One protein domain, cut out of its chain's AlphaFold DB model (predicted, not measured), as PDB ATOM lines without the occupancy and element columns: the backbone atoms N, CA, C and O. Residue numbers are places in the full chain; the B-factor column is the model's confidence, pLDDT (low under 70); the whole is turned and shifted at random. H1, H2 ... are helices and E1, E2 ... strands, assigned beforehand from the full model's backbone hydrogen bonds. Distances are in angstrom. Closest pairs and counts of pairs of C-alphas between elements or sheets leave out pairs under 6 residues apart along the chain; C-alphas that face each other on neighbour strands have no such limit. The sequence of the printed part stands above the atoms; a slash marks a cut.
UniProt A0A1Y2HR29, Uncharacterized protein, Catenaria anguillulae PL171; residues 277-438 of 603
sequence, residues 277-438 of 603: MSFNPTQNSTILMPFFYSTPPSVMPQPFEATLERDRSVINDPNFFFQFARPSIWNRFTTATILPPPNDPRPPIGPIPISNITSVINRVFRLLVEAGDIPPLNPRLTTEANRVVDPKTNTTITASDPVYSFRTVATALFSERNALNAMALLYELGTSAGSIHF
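Overview. This is residues 277 to 438 of the 603 residues of an uncharacterized protein of Catenaria anguillulae PL171 (UniProt A0A1Y2HR29). What is the main picture? Two helices side by side, H2 and H5, have the small sheet E2, E1, E5 with H1 at one end, and H4 crosses H2 toward the other end. Well away from that sheet, H3 and the hairpin E3 and E4 make a second, smaller part, and residues 341 to 346 and 306 to 313 stick out. What is it made of, and how large is it? The printed part has 162 residues, under half of them in the named elements, which run H1 E1 E2 H2 H3 E3 E4 H4 H5 E5, and its class is mixed, helices and strands, with both sheets antiparallel. It is elongated, spanning 62 by 37 by 26 A, yet only just compact, close to loose, with a radius of gyration of the C-alphas of 18.2 A.

Along the chain. Where are the strands? E1 is residues 334 to 338, 13.4 A long, E2 349 to 353, 11.5 A, E5 436 to 438, E3 387 to 390 and E4 395 to 398. C-alpha 438 is at (56.819, -35.660, -11.753). Where are the helices? H1 is residues 329 to 333, beginning at C-alpha (52.582, -25.909, -15.581), and H3 is 379 to 385. H2 is residues 354 to 371, 26.7 A, H4 406 to 415, 14.3 A, and H5 417 to 431, 20.9 A.

Arrangement. How is the larger sheet paired? E1 and E2, a hairpin, are antiparallel at 158 degrees, with N 336 and O 352 2.8 A apart; E1 and E5, at 152 degrees, have N 335 and O 437 2.8 A apart. What is near it? H1, H2 and H5 only graze it; H2 touches H1, with residues 354 to 355 alone, the closest C-alphas being Asn 331 and Ser 355, 6.6 A. How do the other parts stand? H2, the hub, touches H5 at a shallow tilt of 26 degrees, opposite ways, C-alphas 361 and 419 being closest at 4.9 A, and H4 about perpendicular at 79 degrees, C-alphas 365 and 413 at 6.8 A. H4 and H5 only just touch, only at the corner, with 3 pairs of C-alphas within 8 A, the closest being 414 and 420 at 5.4 A. The hairpin E3 and E4 has N 388 and O 397 2.9 A apart, and H3 is apart from H2 and H4. How are the helix backbones formed? O i to N i+4 pairs are within hydrogen-bond range throughout H3, H4 and H5, in 12 of 14 in H2 and in 0 of 1 in H1, where 2 of 2 O i to N i+3 pairs are.

Size, cuts and confidence. How far does it reach? The two C-alphas farthest apart, Asn 343 and Thr 393, are 63.1 A apart. Is it continuous? The printed part has no cut and no long link between named elements, but residues 277 to 328 hold no named element. Where is confidence low? Residues 277 to 278, 300 to 318 and 390 to 392 are under 70, while the mean pLDDT of the printed part is 84.7.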
ATOM      1  N   MET A 277      43.721 -33.185 -10.349       64.81
ATOM      2  CA  MET A 277      43.311 -34.281  -9.446       64.81
ATOM      3  C   MET A 277      42.830 -33.808  -8.065       64.81
ATOM      4  O   MET A 277      43.100 -34.434  -7.045       64.81
ATOM      5  N   SER A 278      42.109 -32.690  -8.008       68.81
ATOM      6  CA  SER A 278      41.900 -31.964  -6.749       68.81
ATOM      7  C   SER A 278      40.519 -32.118  -6.102       68.81
ATOM      8  O   SER A 278      40.356 -31.679  -4.966       68.81
ATOM      9  N   PHE A 279      39.497 -32.646  -6.792       73.56
ATOM     10  CA  PHE A 279      38.134 -32.677  -6.244       73.56
ATOM     11  C   PHE A 279      37.607 -34.097  -6.045       73.56
ATOM     12  O   PHE A 279      37.291 -34.803  -7.003       73.56
ATOM     13  N   ASN A 280      37.450 -34.475  -4.776       75.69
ATOM     14  CA  ASN A 280      36.744 -35.678  -4.375       75.69
ATOM     15  C   ASN A 280      35.325 -35.307  -3.877       75.69
ATOM     16  O   ASN A 280      35.219 -34.643  -2.845       75.69
ATOM     17  N   PRO A 281      34.234 -35.716  -4.564       72.06
ATOM     18  CA  PRO A 281      32.872 -35.327  -4.188       72.06
ATOM     19  C   PRO A 281      32.470 -35.732  -2.766       72.06
ATOM     20  O   PRO A 281      31.684 -35.037  -2.126       72.06
ATOM     21  N   THR A 282      32.979 -36.868  -2.278       76.12
ATOM     22  CA  THR A 282      32.767 -37.351  -0.906       76.12
ATOM     23  C   THR A 282      33.980 -38.164  -0.459       76.12
ATOM     24  O   THR A 282      34.603 -38.818  -1.284       76.12
ATOM     25  N   GLN A 283      34.285 -38.228   0.840       71.56
ATOM     26  CA  GLN A 283      35.429 -39.018   1.340       71.56
ATOM     27  C   GLN A 283      35.397 -40.509   0.932       71.56
ATOM     28  O   GLN A 283      36.445 -41.144   0.860       71.56
ATOM     29  N   ASN A 284      34.216 -41.052   0.613       80.94
ATOM     30  CA  ASN A 284      34.027 -42.446   0.194       80.94
ATOM     31  C   ASN A 284      33.958 -42.633  -1.331       80.94
ATOM     32  O   ASN A 284      33.748 -43.749  -1.802       80.94
ATOM     33  N   SER A 285      34.062 -41.557  -2.109       84.31
ATOM     34  CA  SER A 285      33.994 -41.642  -3.563       84.31
ATOM     35  C   SER A 285      35.275 -42.253  -4.121       84.31
ATOM     36  O   SER A 285      36.372 -41.886  -3.701       84.31
ATOM     37  N   THR A 286      35.140 -43.123  -5.119       91.00
ATOM     38  CA  THR A 286      36.259 -43.730  -5.861       91.00
ATOM     39  C   THR A 286      36.485 -43.046  -7.209       91.00
ATOM     40  O   THR A 286      36.811 -43.691  -8.204       91.00
ATOM     41  N   ILE A 287      36.216 -41.742  -7.268       90.25
ATOM     42  CA  ILE A 287      36.378 -40.913  -8.463       90.25
ATOM     43  C   ILE A 287      36.972 -39.560  -8.074       90.25
ATOM     44  O   ILE A 287      36.650 -39.024  -7.012       90.25
ATOM     45  N   LEU A 288      37.799 -38.996  -8.955       88.31
ATOM     46  CA  LEU A 288      38.320 -37.633  -8.838       88.31
ATOM     47  C   LEU A 288      37.870 -36.790 -10.027       88.31
ATOM     48  O   LEU A 288      38.030 -37.196 -11.178       88.31
ATOM     49  N   MET A 289      37.340 -35.600  -9.749       86.50
ATOM     50  CA  MET A 289      37.080 -34.587 -10.771       86.50
ATOM     51  C   MET A 289      38.270 -33.619 -10.876       86.50
ATOM     52  O   MET A 289      38.888 -33.294  -9.855       86.50
ATOM     53  N   PRO A 290      38.565 -33.102 -12.084       86.81
ATOM     54  CA  PRO A 290      39.491 -31.989 -12.246       86.81
ATOM     55  C   PRO A 290      39.016 -30.757 -11.473       86.81
ATOM     56  O   PRO A 290      37.817 -30.585 -11.229       86.81
ATOM     57  N   PHE A 291      39.950 -29.864 -11.144       86.44
ATOM     58  CA  PHE A 291      39.598 -28.552 -10.613       86.44
ATOM     59  C   PHE A 291      38.724 -27.800 -11.623       86.44
ATOM     60  O   PHE A 291      38.839 -27.994 -12.838       86.44
ATOM     61  N   PHE A 292      37.864 -26.913 -11.139       87.38
ATOM     62  CA  PHE A 292      37.007 -26.086 -11.979       87.38
ATOM     63  C   PHE A 292      37.111 -24.620 -11.583       87.38
ATOM     64  O   PHE A 292      37.488 -24.289 -10.460       87.38
ATOM     65  N   TYR A 293      36.787 -23.738 -12.523       85.19
ATOM     66  CA  TYR A 293      36.720 -22.310 -12.266       85.19
ATOM     67  C   TYR A 293      35.281 -21.887 -11.987       85.19
ATOM     68  O   TYR A 293      34.374 -22.101 -12.795       85.19
ATOM     69  N   SER A 294      35.116 -21.235 -10.847       83.00
ATOM     70  CA  SER A 294      33.932 -20.499 -10.395       83.00
ATOM     71  C   SER A 294      33.995 -19.011 -10.768       83.00
ATOM     72  O   SER A 294      33.160 -18.226 -10.333       83.00
ATOM     73  N   THR A 295      34.971 -18.614 -11.592       80.69
ATOM     74  CA  THR A 295      35.117 -17.257 -12.137       80.69
ATOM     75  C   THR A 295      35.005 -17.254 -13.667       80.69
ATOM     76  O   THR A 295      35.526 -18.185 -14.296       80.69
ATOM     77  N   PRO A 296      34.409 -16.208 -14.275       83.12
ATOM     78  CA  PRO A 296      34.259 -16.101 -15.727       83.12
ATOM     79  C   PRO A 296      35.604 -16.163 -16.469       83.12
ATOM     80  O   PRO A 296      36.497 -15.397 -16.125       83.12
ATOM     81  N   PRO A 297      35.787 -17.017 -17.493       79.12
ATOM     82  CA  PRO A 297      37.046 -17.126 -18.234       79.12
ATOM     83  C   PRO A 297      37.422 -15.890 -19.052       79.12
ATOM     84  O   PRO A 297      38.608 -15.677 -19.310       79.12
ATOM     85  N   SER A 298      36.432 -15.108 -19.500       76.62
ATOM     86  CA  SER A 298      36.677 -13.873 -20.257       76.62
ATOM     87  C   SER A 298      37.281 -12.765 -19.395       76.62
ATOM     88  O   SER A 298      37.870 -11.818 -19.918       76.62
ATOM     89  N   VAL A 299      37.183 -12.906 -18.074       72.00
ATOM     90  CA  VAL A 299      37.827 -12.038 -17.101       72.00
ATOM     91  C   VAL A 299      38.979 -12.837 -16.513       72.00
ATOM     92  O   VAL A 299      38.767 -13.842 -15.844       72.00
ATOM     93  N   MET A 300      40.221 -12.417 -16.777       61.53
ATOM     94  CA  MET A 300      41.376 -12.999 -16.086       61.53
ATOM     95  C   MET A 300      41.055 -13.046 -14.587       61.53
ATOM     96  O   MET A 300      40.668 -12.003 -14.048       61.53
ATOM     97  N   PRO A 301      41.140 -14.224 -13.933       56.50
ATOM     98  CA  PRO A 301      40.765 -14.344 -12.537       56.50
ATOM     99  C   PRO A 301      41.540 -13.285 -11.771       56.50
ATOM    100  O   PRO A 301      42.764 -13.183 -11.914       56.50
ATOM    101  N   GLN A 302      40.802 -12.445 -11.044       56.62
ATOM    102  CA  GLN A 302      41.412 -11.374 -10.276       56.62
ATOM    103  C   GLN A 302      42.500 -11.987  -9.401       56.62
ATOM    104  O   GLN A 302      42.281 -13.076  -8.848       56.62
ATOM    105  N   PRO A 303      43.673 -11.338  -9.266       55.09
ATOM    106  CA  PRO A 303      44.560 -11.705  -8.187       55.09
ATOM    107  C   PRO A 303      43.725 -11.709  -6.922       55.09
ATOM    108  O   PRO A 303      42.981 -10.757  -6.683       55.09
ATOM    109  N   PHE A 304      43.784 -12.799  -6.166       55.88
ATOM    110  CA  PHE A 304      43.058 -12.855  -4.909       55.88
ATOM    111  C   PHE A 304      43.473 -11.620  -4.107       55.88
ATOM    112  O   PHE A 304      44.663 -11.453  -3.861       55.88
ATOM    113  N   GLU A 305      42.572 -10.704  -3.757       50.97
ATOM    114  CA  GLU A 305      43.005  -9.603  -2.903       50.97
ATOM    115  C   GLU A 305      43.391 -10.206  -1.556       50.97
ATOM    116  O   GLU A 305      42.591 -10.872  -0.901       50.97
ATOM    117  N   ALA A 306      44.640  -9.998  -1.140       46.47
ATOM    118  CA  ALA A 306      45.164 -10.462   0.141       46.47
ATOM    119  C   ALA A 306      44.557  -9.703   1.334       46.47
ATOM    120  O   ALA A 306      45.241  -9.468   2.332       46.47
ATOM    121  N   THR A 307      43.286  -9.297   1.268       47.28
ATOM    122  CA  THR A 307      42.593  -8.908   2.487       47.28
ATOM    123  C   THR A 307      42.408 -10.190   3.288       47.28
ATOM    124  O   THR A 307      41.699 -11.120   2.915       47.28
ATOM    125  N   LEU A 308      43.163 -10.282   4.379       49.81
ATOM    126  CA  LEU A 308      43.327 -11.481   5.202       49.81
ATOM    127  C   LEU A 308      42.006 -12.018   5.793       49.81
ATOM    128  O   LEU A 308      42.005 -13.105   6.372       49.81
ATOM    129  N   GLU A 309      40.896 -11.293   5.617       40.00
ATOM    130  CA  GLU A 309      39.611 -11.527   6.276       40.00
ATOM    131  C   GLU A 309      38.349 -11.259   5.424       40.00
ATOM    132  O   GLU A 309      37.252 -11.356   5.973       40.00
ATOM    133  N   ARG A 310      38.403 -10.960   4.113       38.59
ATOM    134  CA  ARG A 310      37.162 -10.712   3.338       38.59
ATOM    135  C   ARG A 310      37.073 -11.489   2.025       38.59
ATOM    136  O   ARG A 310      38.059 -11.734   1.352       38.59
ATOM    137  N   ASP A 311      35.837 -11.873   1.713       37.44
ATOM    138  CA  ASP A 311      35.348 -12.464   0.461       37.44
ATOM    139  C   ASP A 311      35.602 -13.947   0.181       37.44
ATOM    140  O   ASP A 311      36.051 -14.366  -0.884       37.44
ATOM    141  N   ARG A 312      35.110 -14.787   1.099       36.75
ATOM    142  CA  ARG A 312      34.717 -16.170   0.772       36.75
ATOM    143  C   ARG A 312      33.376 -16.294   0.021       36.75
ATOM    144  O   ARG A 312      32.990 -17.420  -0.263       36.75
ATOM    145  N   SER A 313      32.647 -15.217  -0.292       41.19
ATOM    146  CA  SER A 313      31.247 -15.361  -0.738       41.19
ATOM    147  C   SER A 313      31.031 -15.503  -2.248       41.19
ATOM    148  O   SER A 313      30.098 -16.202  -2.618       41.19
ATOM    149  N   VAL A 314      31.855 -14.907  -3.121       39.75
ATOM    150  CA  VAL A 314      31.552 -14.895  -4.576       39.75
ATOM    151  C   VAL A 314      32.479 -15.799  -5.395       39.75
ATOM    152  O   VAL A 314      32.025 -16.496  -6.295       39.75
ATOM    153  N   ILE A 315      33.775 -15.855  -5.067       45.53
ATOM    154  CA  ILE A 315      34.777 -16.561  -5.893       45.53
ATOM    155  C   ILE A 315      34.743 -18.080  -5.684       45.53
ATOM    156  O   ILE A 315      35.226 -18.814  -6.532       45.53
ATOM    157  N   ASN A 316      34.139 -18.577  -4.606       52.91
ATOM    158  CA  ASN A 316      34.059 -20.010  -4.306       52.91
ATOM    159  C   ASN A 316      32.617 -20.479  -4.116       52.91
ATOM    160  O   ASN A 316      32.401 -21.444  -3.386       52.91
ATOM    161  N   ASP A 317      31.634 -19.801  -4.717       66.88
ATOM    162  CA  ASP A 317      30.276 -20.331  -4.694       66.88
ATOM    163  C   ASP A 317      30.259 -21.642  -5.502       66.88
ATOM    164  O   ASP A 317      30.400 -21.601  -6.730       66.88
ATOM    165  N   PRO A 318      30.090 -22.816  -4.859       67.38
ATOM    166  CA  PRO A 318      30.039 -24.084  -5.574       67.38
ATOM    167  C   PRO A 318      28.838 -24.154  -6.526       67.38
ATOM    168  O   PRO A 318      28.740 -25.094  -7.306       67.38
ATOM    169  N   ASN A 319      27.909 -23.197  -6.481       79.81
ATOM    170  CA  ASN A 319      26.790 -23.131  -7.407       79.81
ATOM    171  C   ASN A 319      27.186 -22.623  -8.798       79.81
ATOM    172  O   ASN A 319      26.467 -22.927  -9.752       79.81
ATOM    173  N   PHE A 320      28.302 -21.897  -8.940       88.38
ATOM    174  CA  PHE A 320      28.755 -21.363 -10.224       88.38
ATOM    175  C   PHE A 320      29.895 -22.199 -10.801       88.38
ATOM    176  O   PHE A 320      30.979 -22.310 -10.232       88.38
ATOM    177  N   PHE A 321      29.650 -22.768 -11.976       92.12
ATOM    178  CA  PHE A 321      30.638 -23.491 -12.761       92.12
ATOM    179  C   PHE A 321      30.751 -22.837 -14.132       92.12
ATOM    180  O   PHE A 321      29.756 -22.734 -14.842       92.12
ATOM    181  N   PHE A 322      31.952 -22.438 -14.537       91.69
ATOM    182  CA  PHE A 322      32.178 -21.908 -15.885       91.69
ATOM    183  C   PHE A 322      32.806 -22.953 -16.798       91.69
ATOM    184  O   PHE A 322      32.319 -23.228 -17.890       91.69
ATOM    185  N   GLN A 323      33.905 -23.544 -16.341       91.75
ATOM    186  CA  GLN A 323      34.659 -24.549 -17.078       91.75
ATOM    187  C   GLN A 323      35.588 -25.302 -16.127       91.75
ATOM    188  O   GLN A 323      35.900 -24.828 -15.031       91.75
ATOM    189  N   PHE A 324      36.107 -26.435 -16.587       91.19
ATOM    190  CA  PHE A 324      37.252 -27.057 -15.937       91.19
ATOM    191  C   PHE A 324      38.494 -26.180 -16.031       91.19
ATOM    192  O   PHE A 324      38.699 -25.441 -17.000       91.19
ATOM    193  N   ALA A 325      39.329 -26.285 -15.005       87.19
ATOM    194  CA  ALA A 325      40.549 -25.530 -14.932       87.19
ATOM    195  C   ALA A 325      41.505 -25.908 -16.061       87.19
ATOM    196  O   ALA A 325      41.604 -27.068 -16.468       87.19
ATOM    197  N   ARG A 326      42.242 -24.913 -16.563       89.88
ATOM    198  CA  ARG A 326      43.368 -25.196 -17.449       89.88
ATOM    199  C   ARG A 326      44.421 -25.964 -16.634       89.88
ATOM    200  O   ARG A 326      44.572 -25.683 -15.437       89.88
ATOM    201  N   PRO A 327      45.148 -26.911 -17.252       92.50
ATOM    202  CA  PRO A 327      46.242 -27.585 -16.567       92.50
ATOM    203  C   PRO A 327      47.256 -26.541 -16.097       92.50
ATOM    204  O   PRO A 327      47.534 -25.573 -16.809       92.50
ATOM    205  N   SER A 328      47.814 -26.705 -14.908       93.62
ATOM    206  CA  SER A 328      48.938 -25.879 -14.486       93.62
ATOM    207  C   SER A 328      50.221 -26.320 -15.182       93.62
ATOM    208  O   SER A 328      50.305 -27.404 -15.762       93.62
ATOM    209  N   ILE A 329      51.264 -25.499 -15.098       95.12
ATOM    210  CA  ILE A 329      52.582 -25.909 -15.581       95.12
ATOM    211  C   ILE A 329      53.114 -27.164 -14.870       95.12
ATOM    212  O   ILE A 329      53.824 -27.942 -15.495       95.12
ATOM    213  N   TRP A 330      52.719 -27.422 -13.617       95.19
ATOM    214  CA  TRP A 330      53.050 -28.667 -12.916       95.19
ATOM    215  C   TRP A 330      52.538 -29.887 -13.692       95.19
ATOM    216  O   TRP A 330      53.293 -30.821 -13.957       95.19
ATOM    217  N   ASN A 331      51.293 -29.823 -14.175       93.44
ATOM    218  CA  ASN A 331      50.648 -30.918 -14.902       93.44
ATOM    219  C   ASN A 331      51.330 -31.312 -16.206       93.44
ATOM    220  O   ASN A 331      51.184 -32.453 -16.638       93.44
ATOM    221  N   ARG A 332      52.067 -30.393 -16.836       92.75
ATOM    222  CA  ARG A 332      52.859 -30.698 -18.032       92.75
ATOM    223  C   ARG A 332      53.915 -31.770 -17.754       92.75
ATOM    224  O   ARG A 332      54.222 -32.568 -18.632       92.75
ATOM    225  N   PHE A 333      54.450 -31.784 -16.537       94.00
ATOM    226  CA  PHE A 333      55.492 -32.709 -16.102       94.00
ATOM    227  C   PHE A 333      54.939 -33.857 -15.255       94.00
ATOM    228  O   PHE A 333      55.676 -34.777 -14.919       94.00
ATOM    229  N   THR A 334      53.650 -33.844 -14.914       94.06
ATOM    230  CA  THR A 334      53.008 -34.950 -14.203       94.06
ATOM    231  C   THR A 334      52.640 -36.061 -15.181       94.06
ATOM    232  O   THR A 334      51.805 -35.889 -16.075       94.06
ATOM    233  N   THR A 335      53.243 -37.229 -14.989       94.00
ATOM    234  CA  THR A 335      52.985 -38.425 -15.792       94.00
ATOM    235  C   THR A 335      52.463 -39.553 -14.920       94.00
ATOM    236  O   THR A 335      52.852 -39.692 -13.761       94.00
ATOM    237  N   ALA A 336      51.586 -40.368 -15.488       93.50
ATOM    238  CA  ALA A 336      51.068 -41.568 -14.868       93.50
ATOM    239  C   ALA A 336      51.595 -42.824 -15.571       93.50
ATOM    240  O   ALA A 336      51.923 -42.815 -16.760       93.50
ATOM    241  N   THR A 337      51.673 -43.910 -14.818       94.56
ATOM    242  CA  THR A 337      51.950 -45.264 -15.281       94.56
ATOM    243  C   THR A 337      50.842 -46.153 -14.740       94.56
ATOM    244  O   THR A 337      50.697 -46.298 -13.531       94.56
ATOM    245  N   ILE A 338      50.048 -46.731 -15.636       92.88
ATOM    246  CA  ILE A 338      48.983 -47.661 -15.267       92.88
ATOM    247  C   ILE A 338      49.644 -49.002 -14.976       92.88
ATOM    248  O   ILE A 338      50.226 -49.625 -15.872       92.88
ATOM    249  N   LEU A 339      49.586 -49.414 -13.714       89.69
ATOM    250  CA  LEU A 339      50.139 -50.682 -13.271       89.69
ATOM    251  C   LEU A 339      49.142 -51.807 -13.583       89.69
ATOM    252  O   LEU A 339      47.943 -51.645 -13.352       89.69
ATOM    253  N   PRO A 340      49.602 -52.944 -14.125       89.31
ATOM    254  CA  PRO A 340      48.748 -54.112 -14.280       89.31
ATOM    255  C   PRO A 340      48.363 -54.651 -12.885       89.31
ATOM    256  O   PRO A 340      49.122 -54.466 -11.926       89.31
ATOM    257  N   PRO A 341      47.215 -55.339 -12.735       88.56
ATOM    258  CA  PRO A 341      46.872 -56.006 -11.484       88.56
ATOM    259  C   PRO A 341      47.990 -56.947 -11.009       88.56
ATOM    260  O   PRO A 341      48.718 -57.505 -11.838       88.56
ATOM    261  N   PRO A 342      48.110 -57.207  -9.694       86.56
ATOM    262  CA  PRO A 342      49.041 -58.212  -9.199       86.56
ATOM    263  C   PRO A 342      48.826 -59.548  -9.928       86.56
ATOM    264  O   PRO A 342      47.704 -60.054  -9.976       86.56
ATOM    265  N   ASN A 343      49.910 -60.125 -10.459       90.69
ATOM    266  CA  ASN A 343      49.956 -61.365 -11.259       90.69
ATOM    267  C   ASN A 343      49.548 -61.256 -12.737       90.69
ATOM    268  O   ASN A 343      49.548 -62.270 -13.436       90.69
ATOM    269  N   ASP A 344      49.238 -60.068 -13.240       91.31
ATOM    270  CA  ASP A 344      49.031 -59.875 -14.672       91.31
ATOM    271  C   ASP A 344      50.389 -59.659 -15.376       91.31
ATOM    272  O   ASP A 344      51.137 -58.753 -15.002       91.31
ATOM    273  N   PRO A 345      50.750 -60.495 -16.373       94.50
ATOM    274  CA  PRO A 345      52.061 -60.446 -17.021       94.50
ATOM    275  C   PRO A 345      52.226 -59.261 -17.979       94.50
ATOM    276  O   PRO A 345      53.310 -59.072 -18.536       94.50
ATOM    277  N   ARG A 346      51.161 -58.495 -18.244       94.75
ATOM    278  CA  ARG A 346      51.236 -57.344 -19.143       94.75
ATOM    279  C   ARG A 346      52.182 -56.287 -18.565       94.75
ATOM    280  O   ARG A 346      52.181 -56.060 -17.360       94.75
ATOM    281  N   PRO A 347      52.983 -55.610 -19.402       93.50
ATOM    282  CA  PRO A 347      53.824 -54.524 -18.925       93.50
ATOM    283  C   PRO A 347      52.964 -53.331 -18.469       93.50
ATOM    284  O   PRO A 347      51.864 -53.134 -18.998       93.50
ATOM    285  N   PRO A 348      53.469 -52.495 -17.543       92.44
ATOM    286  CA  PRO A 348      52.845 -51.217 -17.227       92.44
ATOM    287  C   PRO A 348      52.649 -50.342 -18.471       92.44
ATOM    288  O   PRO A 348      53.500 -50.314 -19.363       92.44
ATOM    289  N   ILE A 349      51.543 -49.598 -18.519       94.00
ATOM    290  CA  ILE A 349      51.235 -48.673 -19.617       94.00
ATOM    291  C   ILE A 349      51.623 -47.259 -19.183       94.00
ATOM    292  O   ILE A 349      50.986 -46.672 -18.312       94.00
ATOM    293  N   GLY A 350      52.659 -46.690 -19.796       89.94
ATOM    294  CA  GLY A 350      53.125 -45.338 -19.492       89.94
ATOM    295  C   GLY A 350      54.544 -45.065 -19.998       89.94
ATOM    296  O   GLY A 350      55.174 -45.960 -20.566       89.94
ATOM    297  N   PRO A 351      55.066 -43.841 -19.806       91.94
ATOM    298  CA  PRO A 351      54.422 -42.708 -19.134       91.94
ATOM    299  C   PRO A 351      53.316 -42.069 -19.993       91.94
ATOM    300  O   PRO A 351      53.503 -41.833 -21.185       91.94
ATOM    301  N   ILE A 352      52.175 -41.746 -19.386       92.25
ATOM    302  CA  ILE A 352      51.109 -40.946 -20.009       92.25
ATOM    303  C   ILE A 352      50.984 -39.596 -19.290       92.25
ATOM    304  O   ILE A 352      50.902 -39.579 -18.065       92.25
ATOM    305  N   PRO A 353      50.959 -38.449 -19.993       92.06
ATOM    306  CA  PRO A 353      50.674 -37.164 -19.360       92.06
ATOM    307  C   PRO A 353      49.317 -37.189 -18.655       92.06
ATOM    308  O   PRO A 353      48.320 -37.597 -19.259       92.06
ATOM    309  N   ILE A 354      49.245 -36.714 -17.409       90.81
ATOM    310  CA  ILE A 354      47.981 -36.718 -16.650       90.81
ATOM    311  C   ILE A 354      46.902 -35.863 -17.340       90.81
ATOM    312  O   ILE A 354      45.709 -36.172 -17.293       90.81
ATOM    313  N   SER A 355      47.327 -34.839 -18.089       89.19
ATOM    314  CA  SER A 355      46.459 -33.999 -18.919       89.19
ATOM    315  C   SER A 355      45.713 -34.770 -20.009       89.19
ATOM    316  O   SER A 355      44.644 -34.337 -20.434       89.19
ATOM    317  N   ASN A 356      46.232 -35.914 -20.465       91.31
ATOM    318  CA  ASN A 356      45.531 -36.733 -21.452       91.31
ATOM    319  C   ASN A 356      44.254 -37.329 -20.849       91.31
ATOM    320  O   ASN A 356      43.226 -37.363 -21.522       91.31
ATOM    321  N   ILE A 357      44.289 -37.727 -19.575       92.00
ATOM    322  CA  ILE A 357      43.133 -38.306 -18.882       92.00
ATOM    323  C   ILE A 357      42.071 -37.226 -18.652       92.00
ATOM    324  O   ILE A 357      40.909 -37.405 -19.019       92.00
ATOM    325  N   THR A 358      42.461 -36.054 -18.144       90.81
ATOM    326  CA  THR A 358      41.508 -34.955 -17.914       90.81
ATOM    327  C   THR A 358      40.954 -34.352 -19.203       90.81
ATOM    328  O   THR A 358      39.820 -33.868 -19.218       90.81
ATOM    329  N   SER A 359      41.679 -34.453 -20.324       91.44
ATOM    330  CA  SER A 359      41.163 -34.038 -21.633       91.44
ATOM    331  C   SER A 359      39.908 -34.815 -22.056       91.44
ATOM    332  O   SER A 359      39.051 -34.254 -22.741       91.44
ATOM    333  N   VAL A 360      39.760 -36.072 -21.607       95.19
ATOM    334  CA  VAL A 360      38.558 -36.884 -21.844       95.19
ATOM    335  C   VAL A 360      37.364 -36.260 -21.130       95.19
ATOM    336  O   VAL A 360      36.333 -36.034 -21.759       95.19
ATOM    337  N   ILE A 361      37.524 -35.899 -19.856       95.25
ATOM    338  CA  ILE A 361      36.475 -35.272 -19.040       95.25
ATOM    339  C   ILE A 361      36.063 -33.928 -19.657       95.25
ATOM    340  O   ILE A 361      34.879 -33.685 -19.890       95.25
ATOM    341  N   ASN A 362      37.039 -33.096 -20.037       93.62
ATOM    342  CA  ASN A 362      36.791 -31.807 -20.692       93.62
ATOM    343  C   ASN A 362      36.089 -31.955 -22.049       93.62
ATOM    344  O   ASN A 362      35.277 -31.113 -22.436       93.62
ATOM    345  N   ARG A 363      36.414 -33.006 -22.811       95.56
ATOM    346  CA  ARG A 363      35.742 -33.307 -24.078       95.56
ATOM    347  C   ARG A 363      34.290 -33.712 -23.847       95.56
ATOM    348  O   ARG A 363      33.429 -33.177 -24.535       95.56
ATOM    349  N   VAL A 364      34.024 -34.608 -22.899       97.44
ATOM    350  CA  VAL A 364      32.657 -35.050 -22.577       97.44
ATOM    351  C   VAL A 364      31.810 -33.877 -22.084       97.44
ATOM    352  O   VAL A 364      30.714 -33.680 -22.594       97.44
ATOM    353  N   PHE A 365      32.339 -33.036 -21.190       96.62
ATOM    354  CA  PHE A 365      31.648 -31.821 -20.743       96.62
ATOM    355  C   PHE A 365      31.215 -30.924 -21.911       96.62
ATOM    356  O   PHE A 365      30.056 -30.524 -21.973       96.62
ATOM    357  N   ARG A 366      32.112 -30.649 -22.869       96.25
ATOM    358  CA  ARG A 366      31.770 -29.835 -24.049       96.25
ATOM    359  C   ARG A 366      30.673 -30.467 -24.899       96.25
ATOM    360  O   ARG A 366      29.756 -29.760 -25.294       96.25
ATOM    361  N   LEU A 367      30.740 -31.779 -25.129       97.50
ATOM    362  CA  LEU A 367      29.715 -32.496 -25.893       97.50
ATOM    363  C   LEU A 367      28.342 -32.423 -25.211       97.50
ATOM    364  O   LEU A 367      27.349 -32.186 -25.886       97.50
ATOM    365  N   LEU A 368      28.291 -32.559 -23.883       97.75
ATOM    366  CA  LEU A 368      27.051 -32.442 -23.109       97.75
ATOM    367  C   LEU A 368      26.470 -31.018 -23.137       97.75
ATOM    368  O   LEU A 368      25.256 -30.838 -23.200       97.75
ATOM    369  N   VAL A 369      27.324 -29.990 -23.113       96.88
ATOM    370  CA  VAL A 369      26.891 -28.595 -23.296       96.88
ATOM    371  C   VAL A 369      26.337 -28.377 -24.708       96.88
ATOM    372  O   VAL A 369      25.268 -27.792 -24.855       96.88
ATOM    373  N   GLU A 370      27.033 -28.860 -25.741       96.44
ATOM    374  CA  GLU A 370      26.613 -28.746 -27.147       96.44
ATOM    375  C   GLU A 370      25.303 -29.499 -27.431       96.44
ATOM    376  O   GLU A 370      24.486 -29.029 -28.223       96.44
ATOM    377  N   ALA A 371      25.079 -30.631 -26.760       97.69
ATOM    378  CA  ALA A 371      23.847 -31.414 -26.840       97.69
ATOM    379  C   ALA A 371      22.669 -30.794 -26.062       97.69
ATOM    380  O   ALA A 371      21.519 -31.163 -26.295       97.69
ATOM    381  N   GLY A 372      22.933 -29.837 -25.165       97.19
ATOM    382  CA  GLY A 372      21.921 -29.211 -24.310       97.19
ATOM    383  C   GLY A 372      21.607 -29.977 -23.020       97.19
ATOM    384  O   GLY A 372      20.729 -29.551 -22.270       97.19
ATOM    385  N   ASP A 373      22.341 -31.053 -22.722       97.56
ATOM    386  CA  ASP A 373      22.186 -31.855 -21.498       97.56
ATOM    387  C   ASP A 373      22.645 -31.094 -20.244       97.56
ATOM    388  O   ASP A 373      22.178 -31.345 -19.130       97.56
ATOM    389  N   ILE A 374      23.547 -30.125 -20.424       97.56
ATOM    390  CA  ILE A 374      23.964 -29.173 -19.391       97.56
ATOM    391  C   ILE A 374      23.527 -27.768 -19.831       97.56
ATOM    392  O   ILE A 374      24.314 -27.033 -20.438       97.56
ATOM    393  N   PRO A 375      22.277 -27.361 -19.545       96.94
ATOM    394  CA  PRO A 375      21.819 -26.024 -19.885       96.94
ATOM    395  C   PRO A 375      22.531 -24.970 -19.021       96.94
ATOM    396  O   PRO A 375      22.810 -25.221 -17.841       96.94
ATOM    397  N   PRO A 376      22.803 -23.770 -19.567       96.56
ATOM    398  CA  PRO A 376      23.283 -22.660 -18.760       96.56
ATOM    399  C   PRO A 376      22.233 -22.267 -17.709       96.56
ATOM    400  O   PRO A 376      21.029 -22.480 -17.880       96.56
ATOM    401  N   LEU A 377      22.690 -21.656 -16.618       95.12
ATOM    402  CA  LEU A 377      21.821 -21.051 -15.619       95.12
ATOM    403  C   LEU A 377      20.925 -19.987 -16.263       95.12
ATOM    404  O   LEU A 377      21.245 -19.384 -17.293       95.12
ATOM    405  N   ASN A 378      19.783 -19.730 -15.622       95.12
ATOM    406  CA  ASN A 378      18.870 -18.698 -16.096       95.12
ATOM    407  C   ASN A 378      19.583 -17.327 -16.180       95.12
ATOM    408  O   ASN A 378      20.505 -17.068 -15.401       95.12
ATOM    409  N   PRO A 379      19.144 -16.417 -17.073       94.25
ATOM    410  CA  PRO A 379      19.856 -15.164 -17.335       94.25
ATOM    411  C   PRO A 379      20.134 -14.309 -16.093       94.25
ATOM    412  O   PRO A 379      21.159 -13.629 -16.037       94.25
ATOM    413  N   ARG A 380      19.255 -14.356 -15.081       93.56
ATOM    414  CA  ARG A 380      19.429 -13.611 -13.829       93.56
ATOM    415  C   ARG A 380      20.630 -14.134 -13.041       93.56
ATOM    416  O   ARG A 380      21.504 -13.341 -12.711       93.56
ATOM    417  N   LEU A 381      20.681 -15.441 -12.778       90.75
ATOM    418  CA  LEU A 381      21.810 -16.068 -12.080       90.75
ATOM    419  C   LEU A 381      23.103 -15.958 -12.891       90.75
ATOM    420  O   LEU A 381      24.158 -15.701 -12.327       90.75
ATOM    421  N   THR A 382      23.017 -16.075 -14.217       89.88
ATOM    422  CA  THR A 382      24.170 -15.881 -15.104       89.88
ATOM    423  C   THR A 382      24.717 -14.458 -15.009       89.88
ATOM    424  O   THR A 382      25.923 -14.267 -14.918       89.88
ATOM    425  N   THR A 383      23.849 -13.444 -14.977       89.75
ATOM    426  CA  THR A 383      24.265 -12.044 -14.789       89.75
ATOM    427  C   THR A 383      24.926 -11.836 -13.433       89.75
ATOM    428  O   THR A 383      25.916 -11.121 -13.339       89.75
ATOM    429  N   GLU A 384      24.384 -12.452 -12.385       88.62
ATOM    430  CA  GLU A 384      24.924 -12.369 -11.031       88.62
ATOM    431  C   GLU A 384      26.309 -13.014 -10.928       88.62
ATOM    432  O   GLU A 384      27.248 -12.350 -10.499       88.62
ATOM    433  N   ALA A 385      26.462 -14.244 -11.419       84.88
ATOM    434  CA  ALA A 385      27.737 -14.958 -11.450       84.88
ATOM    435  C   ALA A 385      28.806 -14.244 -12.297       84.88
ATOM    436  O   ALA A 385      29.999 -14.356 -12.030       84.88
ATOM    437  N   ASN A 386      28.383 -13.496 -13.317       88.31
ATOM    438  CA  ASN A 386      29.276 -12.745 -14.193       88.31
ATOM    439  C   ASN A 386      29.672 -11.360 -13.659       88.31
ATOM    440  O   ASN A 386      30.498 -10.694 -14.291       88.31
ATOM    441  N   ARG A 387      29.110 -10.892 -12.537       86.31
ATOM    442  CA  ARG A 387      29.517  -9.621 -11.922       86.31
ATOM    443  C   ARG A 387      30.850  -9.796 -11.208       86.31
ATOM    444  O   ARG A 387      30.929 -10.425 -10.159       86.31
ATOM    445  N   VAL A 388      31.885  -9.177 -11.758       78.50
ATOM    446  CA  VAL A 388      33.229  -9.138 -11.180       78.50
ATOM    447  C   VAL A 388      33.569  -7.689 -10.855       78.50
ATOM    448  O   VAL A 388      33.337  -6.797 -11.667       78.50
ATOM    449  N   VAL A 389      34.116  -7.432  -9.670       73.12
ATOM    450  CA  VAL A 389      34.676  -6.118  -9.338       73.12
ATOM    451  C   VAL A 389      36.106  -6.068  -9.867       73.12
ATOM    452  O   VAL A 389      36.914  -6.941  -9.553       73.12
ATOM    453  N   ASP A 390      36.415  -5.077 -10.698       67.38
ATOM    454  CA  ASP A 390      37.786  -4.747 -11.071       67.38
ATOM    455  C   ASP A 390      38.463  -4.058  -9.875       67.38
ATOM    456  O   ASP A 390      38.088  -2.933  -9.544       67.38
ATOM    457  N   PRO A 391      39.462  -4.680  -9.231       55.91
ATOM    458  CA  PRO A 391      40.106  -4.148  -8.036       55.91
ATOM    459  C   PRO A 391      40.900  -2.870  -8.320       55.91
ATOM    460  O   PRO A 391      41.100  -2.056  -7.424       55.91
ATOM    461  N   LYS A 392      41.336  -2.636  -9.568       58.03
ATOM    462  CA  LYS A 392      42.099  -1.423  -9.901       58.03
ATOM    463  C   LYS A 392      41.218  -0.188  -9.941       58.03
ATOM    464  O   LYS A 392      41.644   0.896  -9.553       58.03
ATOM    465  N   THR A 393      40.015  -0.345 -10.473       73.06
ATOM    466  CA  THR A 393      39.074   0.760 -10.685       73.06
ATOM    467  C   THR A 393      37.958   0.773  -9.645       73.06
ATOM    468  O   THR A 393      37.215   1.749  -9.560       73.06
ATOM    469  N   ASN A 394      37.840  -0.300  -8.861       73.81
ATOM    470  CA  ASN A 394      36.706  -0.609  -7.998       73.81
ATOM    471  C   ASN A 394      35.359  -0.550  -8.748       73.81
ATOM    472  O   ASN A 394      34.324  -0.209  -8.176       73.81
ATOM    473  N   THR A 395      35.368  -0.836 -10.055       80.56
ATOM    474  CA  THR A 395      34.161  -0.838 -10.891       80.56
ATOM    475  C   THR A 395      33.663  -2.257 -11.105       80.56
ATOM    476  O   THR A 395      34.441  -3.196 -11.227       80.56
ATOM    477  N   THR A 396      32.346  -2.444 -11.148       82.38
ATOM    478  CA  THR A 396      31.764  -3.745 -11.489       82.38
ATOM    479  C   THR A 396      31.703  -3.905 -13.004       82.38
ATOM    480  O   THR A 396      31.010  -3.149 -13.684       82.38
ATOM    481  N   ILE A 397      32.378  -4.926 -13.521       82.44
ATOM    482  CA  ILE A 397      32.232  -5.411 -14.893       82.44
ATOM    483  C   ILE A 397      31.316  -6.637 -14.900       82.44
ATOM    484  O   ILE A 397      31.262  -7.395 -13.935       82.44
ATOM    485  N   THR A 398      30.551  -6.825 -15.974       85.69
ATOM    486  CA  THR A 398      29.720  -8.025 -16.157       85.69
ATOM    487  C   THR A 398      30.237  -8.794 -17.363       85.69
ATOM    488  O   THR A 398      30.150  -8.304 -18.488       85.69
ATOM    489  N   ALA A 399      30.800  -9.973 -17.117       86.62
ATOM    490  CA  ALA A 399      31.209 -10.898 -18.165       86.62
ATOM    491  C   ALA A 399      29.991 -11.449 -18.933       86.62
ATOM    492  O   ALA A 399      28.850 -11.375 -18.473       86.62
ATOM    493  N   SER A 400      30.223 -12.008 -20.118       89.44
ATOM    494  CA  SER A 400      29.173 -12.638 -20.934       89.44
ATOM    495  C   SER A 400      29.365 -14.148 -21.073       89.44
ATOM    496  O   SER A 400      28.869 -14.745 -22.028       89.44
ATOM    497  N   ASP A 401      30.126 -14.760 -20.166       92.00
ATOM    498  CA  ASP A 401      30.393 -16.192 -20.201       92.00
ATOM    499  C   ASP A 401      29.142 -16.994 -19.803       92.00
ATOM    500  O   ASP A 401      28.375 -16.566 -18.929       92.00
ATOM    501  N   PRO A 402      28.917 -18.170 -20.414       94.00
ATOM    502  CA  PRO A 402      27.905 -19.091 -19.930       94.00
ATOM    503  C   PRO A 402      28.301 -19.614 -18.545       94.00
ATOM    504  O   PRO A 402      29.460 -19.943 -18.291       94.00
ATOM    505  N   VAL A 403      27.313 -19.704 -17.657       94.75
ATOM    506  CA  VAL A 403      27.474 -20.221 -16.295       94.75
ATOM    507  C   VAL A 403      26.590 -21.447 -16.161       94.75
ATOM    508  O   VAL A 403      25.446 -21.441 -16.609       94.75
ATOM    509  N   TYR A 404      27.093 -22.482 -15.512       95.75
ATOM    510  CA  TYR A 404      26.413 -23.747 -15.295       95.75
ATOM    511  C   TYR A 404      26.286 -24.021 -13.796       95.75
ATOM    512  O   TYR A 404      27.068 -23.525 -12.986       95.75
ATOM    513  N   SER A 405      25.311 -24.846 -13.416       94.38
ATOM    514  CA  SER A 405      25.276 -25.402 -12.062       94.38
ATOM    515  C   SER A 405      26.315 -26.511 -11.947       94.38
ATOM    516  O   SER A 405      26.254 -27.481 -12.705       94.38
ATOM    517  N   PHE A 406      27.208 -26.430 -10.957       91.44
ATOM    518  CA  PHE A 406      28.161 -27.509 -10.671       91.44
ATOM    519  C   PHE A 406      27.464 -28.861 -10.483       91.44
ATOM    520  O   PHE A 406      27.902 -29.872 -11.023       91.44
ATOM    521  N   ARG A 407      26.333 -28.879  -9.764       91.25
ATOM    522  CA  ARG A 407      25.561 -30.104  -9.522       91.25
ATOM    523  C   ARG A 407      25.060 -30.723 -10.827       91.25
ATOM    524  O   ARG A 407      25.141 -31.940 -10.980       91.25
ATOM    525  N   THR A 408      24.563 -29.904 -11.755       95.06
ATOM    526  CA  THR A 408      24.123 -30.366 -13.082       95.06
ATOM    527  C   THR A 408      25.297 -30.935 -13.873       95.06
ATOM    528  O   THR A 408      25.191 -32.042 -14.391       95.06
ATOM    529  N   VAL A 409      26.433 -30.231 -13.896       95.31
ATOM    530  CA  VAL A 409      27.657 -30.689 -14.573       95.31
ATOM    531  C   VAL A 409      28.131 -32.030 -14.014       95.31
ATOM    532  O   VAL A 409      28.329 -32.974 -14.775       95.31
ATOM    533  N   ALA A 410      28.268 -32.145 -12.690       93.12
ATOM    534  CA  ALA A 410      28.713 -33.372 -12.037       93.12
ATOM    535  C   ALA A 410      27.762 -34.545 -12.324       93.12
ATOM    536  O   ALA A 410      28.209 -35.617 -12.720       93.12
ATOM    537  N   THR A 411      26.447 -34.327 -12.209       94.56
ATOM    538  CA  THR A 411      25.433 -35.367 -12.471       94.56
ATOM    539  C   THR A 411      25.493 -35.873 -13.913       94.56
ATOM    540  O   THR A 411      25.461 -37.083 -14.147       94.56
ATOM    541  N   ALA A 412      25.618 -34.961 -14.882       96.94
ATOM    542  CA  ALA A 412      25.720 -35.320 -16.292       96.94
ATOM    543  C   ALA A 412      27.013 -36.106 -16.577       96.94
ATOM    544  O   ALA A 412      26.974 -37.159 -17.208       96.94
ATOM    545  N   LEU A 413      28.151 -35.676 -16.022       96.19
ATOM    546  CA  LEU A 413      29.425 -36.387 -16.182       96.19
ATOM    547  C   LEU A 413      29.432 -37.775 -15.533       96.19
ATOM    548  O   LEU A 413      30.032 -38.692 -16.085       96.19
ATOM    549  N   PHE A 414      28.768 -37.958 -14.390       95.12
ATOM    550  CA  PHE A 414      28.644 -39.276 -13.751       95.12
ATOM    551  C   PHE A 414      27.753 -40.236 -14.543       95.12
ATOM    552  O   PHE A 414      27.901 -41.449 -14.412       95.12
ATOM    553  N   SER A 415      26.865 -39.700 -15.380       96.25
ATOM    554  CA  SER A 415      26.011 -40.489 -16.271       96.25
ATOM    555  C   SER A 415      26.739 -40.897 -17.560       96.25
ATOM    556  O   SER A 415      26.351 -41.864 -18.214       96.25
ATOM    557  N   GLU A 416      27.833 -40.213 -17.902       98.12
ATOM    558  CA  GLU A 416      28.642 -40.481 -19.088       98.12
ATOM    559  C   GLU A 416      29.788 -41.460 -18.811       98.12
ATOM    560  O   GLU A 416      30.773 -41.140 -18.141       98.12
ATOM    561  N   ARG A 417      29.719 -42.656 -19.414       97.50
ATOM    562  CA  ARG A 417      30.676 -43.753 -19.172       97.50
ATOM    563  C   ARG A 417      32.139 -43.345 -19.378       97.50
ATOM    564  O   ARG A 417      33.002 -43.752 -18.606       97.50
ATOM    565  N   ASN A 418      32.428 -42.546 -20.405       97.50
ATOM    566  CA  ASN A 418      33.799 -42.119 -20.705       97.50
ATOM    567  C   ASN A 418      34.353 -41.157 -19.649       97.50
ATOM    568  O   ASN A 418      35.518 -41.277 -19.270       97.50
ATOM    569  N   ALA A 419      33.531 -40.222 -19.164       96.56
ATOM    570  CA  ALA A 419      33.933 -39.319 -18.093       96.56
ATOM    571  C   ALA A 419      34.086 -40.088 -16.778       96.56
ATOM    572  O   ALA A 419      35.113 -39.944 -16.116       96.56
ATOM    573  N   LEU A 420      33.122 -40.949 -16.435       95.94
ATOM    574  CA  LEU A 420      33.168 -41.764 -15.223       95.94
ATOM    575  C   LEU A 420      34.426 -42.642 -15.163       95.94
ATOM    576  O   LEU A 420      35.124 -42.636 -14.153       95.94
ATOM    577  N   ASN A 421      34.766 -43.327 -16.259       96.31
ATOM    578  CA  ASN A 421      35.981 -44.140 -16.342       96.31
ATOM    579  C   ASN A 421      37.256 -43.301 -16.180       96.31
ATOM    580  O   ASN A 421      38.184 -43.729 -15.501       96.31
ATOM    581  N   ALA A 422      37.315 -42.109 -16.785       95.50
ATOM    582  CA  ALA A 422      38.467 -41.222 -16.635       95.50
ATOM    583  C   ALA A 422      38.619 -40.734 -15.185       95.50
ATOM    584  O   ALA A 422      39.726 -40.738 -14.654       95.50
ATOM    585  N   MET A 423      37.517 -40.372 -14.521       94.56
ATOM    586  CA  MET A 423      37.527 -39.946 -13.117       94.56
ATOM    587  C   MET A 423      37.890 -41.088 -12.156       94.56
ATOM    588  O   MET A 423      38.607 -40.860 -11.181       94.56
ATOM    589  N   ALA A 424      37.434 -42.312 -12.437       93.94
ATOM    590  CA  ALA A 424      37.814 -43.508 -11.686       93.94
ATOM    591  C   ALA A 424      39.301 -43.843 -11.872       93.94
ATOM    592  O   ALA A 424      39.989 -44.119 -10.895       93.94
ATOM    593  N   LEU A 425      39.820 -43.730 -13.100       93.62
ATOM    594  CA  LEU A 425      41.242 -43.927 -13.381       93.62
ATOM    595  C   LEU A 425      42.114 -42.907 -12.636       93.62
ATOM    596  O   LEU A 425      43.144 -43.278 -12.087       93.62
ATOM    597  N   LEU A 426      41.717 -41.631 -12.577       91.88
ATOM    598  CA  LEU A 426      42.445 -40.635 -11.779       91.88
ATOM    599  C   LEU A 426      42.481 -41.021 -10.299       91.88
ATOM    600  O   LEU A 426      43.528 -40.908  -9.671       91.88
ATOM    601  N   TYR A 427      41.362 -41.492  -9.745       91.19
ATOM    602  CA  TYR A 427      41.314 -41.961  -8.362       91.19
ATOM    603  C   TYR A 427      42.225 -43.175  -8.134       91.19
ATOM    604  O   TYR A 427      43.002 -43.191  -7.180       91.19
ATOM    605  N   GLU A 428      42.169 -44.166  -9.026       91.38
ATOM    606  CA  GLU A 428      43.024 -45.355  -8.976       91.38
ATOM    607  C   GLU A 428      44.505 -44.972  -9.010       91.38
ATOM    608  O   GLU A 428      45.268 -45.411  -8.156       91.38
ATOM    609  N   LEU A 429      44.910 -44.093  -9.930       91.31
ATOM    610  CA  LEU A 429      46.282 -43.590 -10.004       91.31
ATOM    611  C   LEU A 429      46.663 -42.824  -8.725       91.31
ATOM    612  O   LEU A 429      47.674 -43.105  -8.090       91.31
ATOM    613  N   GLY A 430      45.817 -41.903  -8.268       88.81
ATOM    614  CA  GLY A 430      46.070 -41.138  -7.044       88.81
ATOM    615  C   GLY A 430      46.255 -42.010  -5.793       88.81
ATOM    616  O   GLY A 430      46.981 -41.638  -4.876       88.81
ATOM    617  N   THR A 431      45.646 -43.196  -5.776       87.69
ATOM    618  CA  THR A 431      45.688 -44.135  -4.645       87.69
ATOM    619  C   THR A 431      46.616 -45.335  -4.865       87.69
ATOM    620  O   THR A 431      46.779 -46.150  -3.958       87.69
ATOM    621  N   SER A 432      47.284 -45.431  -6.020       89.31
ATOM    622  CA  SER A 432      48.195 -46.534  -6.357       89.31
ATOM    623  C   SER A 432      49.652 -46.099  -6.270       89.31
ATOM    624  O   SER A 432      50.111 -45.300  -7.088       89.31
ATOM    625  N   ALA A 433      50.381 -46.668  -5.307       88.56
ATOM    626  CA  ALA A 433      51.788 -46.365  -5.048       88.56
ATOM    627  C   ALA A 433      52.654 -46.412  -6.314       88.56
ATOM    628  O   ALA A 433      52.627 -47.390  -7.064       88.56
ATOM    629  N   GLY A 434      53.432 -45.354  -6.540       87.88
ATOM    630  CA  GLY A 434      54.361 -45.255  -7.664       87.88
ATOM    631  C   GLY A 434      53.682 -45.179  -9.033       87.88
ATOM    632  O   GLY A 434      54.339 -45.383 -10.050       87.88
ATOM    633  N   SER A 435      52.378 -44.910  -9.103       92.19
ATOM    634  CA  SER A 435      51.698 -44.776 -10.393       92.19
ATOM    635  C   SER A 435      51.802 -43.362 -10.968       92.19
ATOM    636  O   SER A 435      51.713 -43.207 -12.183       92.19
ATOM    637  N   ILE A 436      52.058 -42.332 -10.152       93.31
ATOM    638  CA  ILE A 436      52.197 -40.941 -10.606       93.31
ATOM    639  C   ILE A 436      53.581 -40.408 -10.253       93.31
ATOM    640  O   ILE A 436      54.080 -40.571  -9.141       93.31
ATOM    641  N   HIS A 437      54.189 -39.730 -11.222       93.88
ATOM    642  CA  HIS A 437      55.491 -39.107 -11.075       93.88
ATOM    643  C   HIS A 437      55.499 -37.697 -11.649       93.88
ATOM    644  O   HIS A 437      54.862 -37.419 -12.668       93.88
ATOM    645  N   PHE A 438      56.321 -36.838 -11.063       94.25
ATOM    646  CA  PHE A 438      56.819 -35.660 -11.753       94.25
ATOM    647  C   PHE A 438      58.053 -36.059 -12.563       94.25
ATOM    648  O   PHE A 438      59.007 -36.615 -12.020       94.25
TER     649      PHE A 438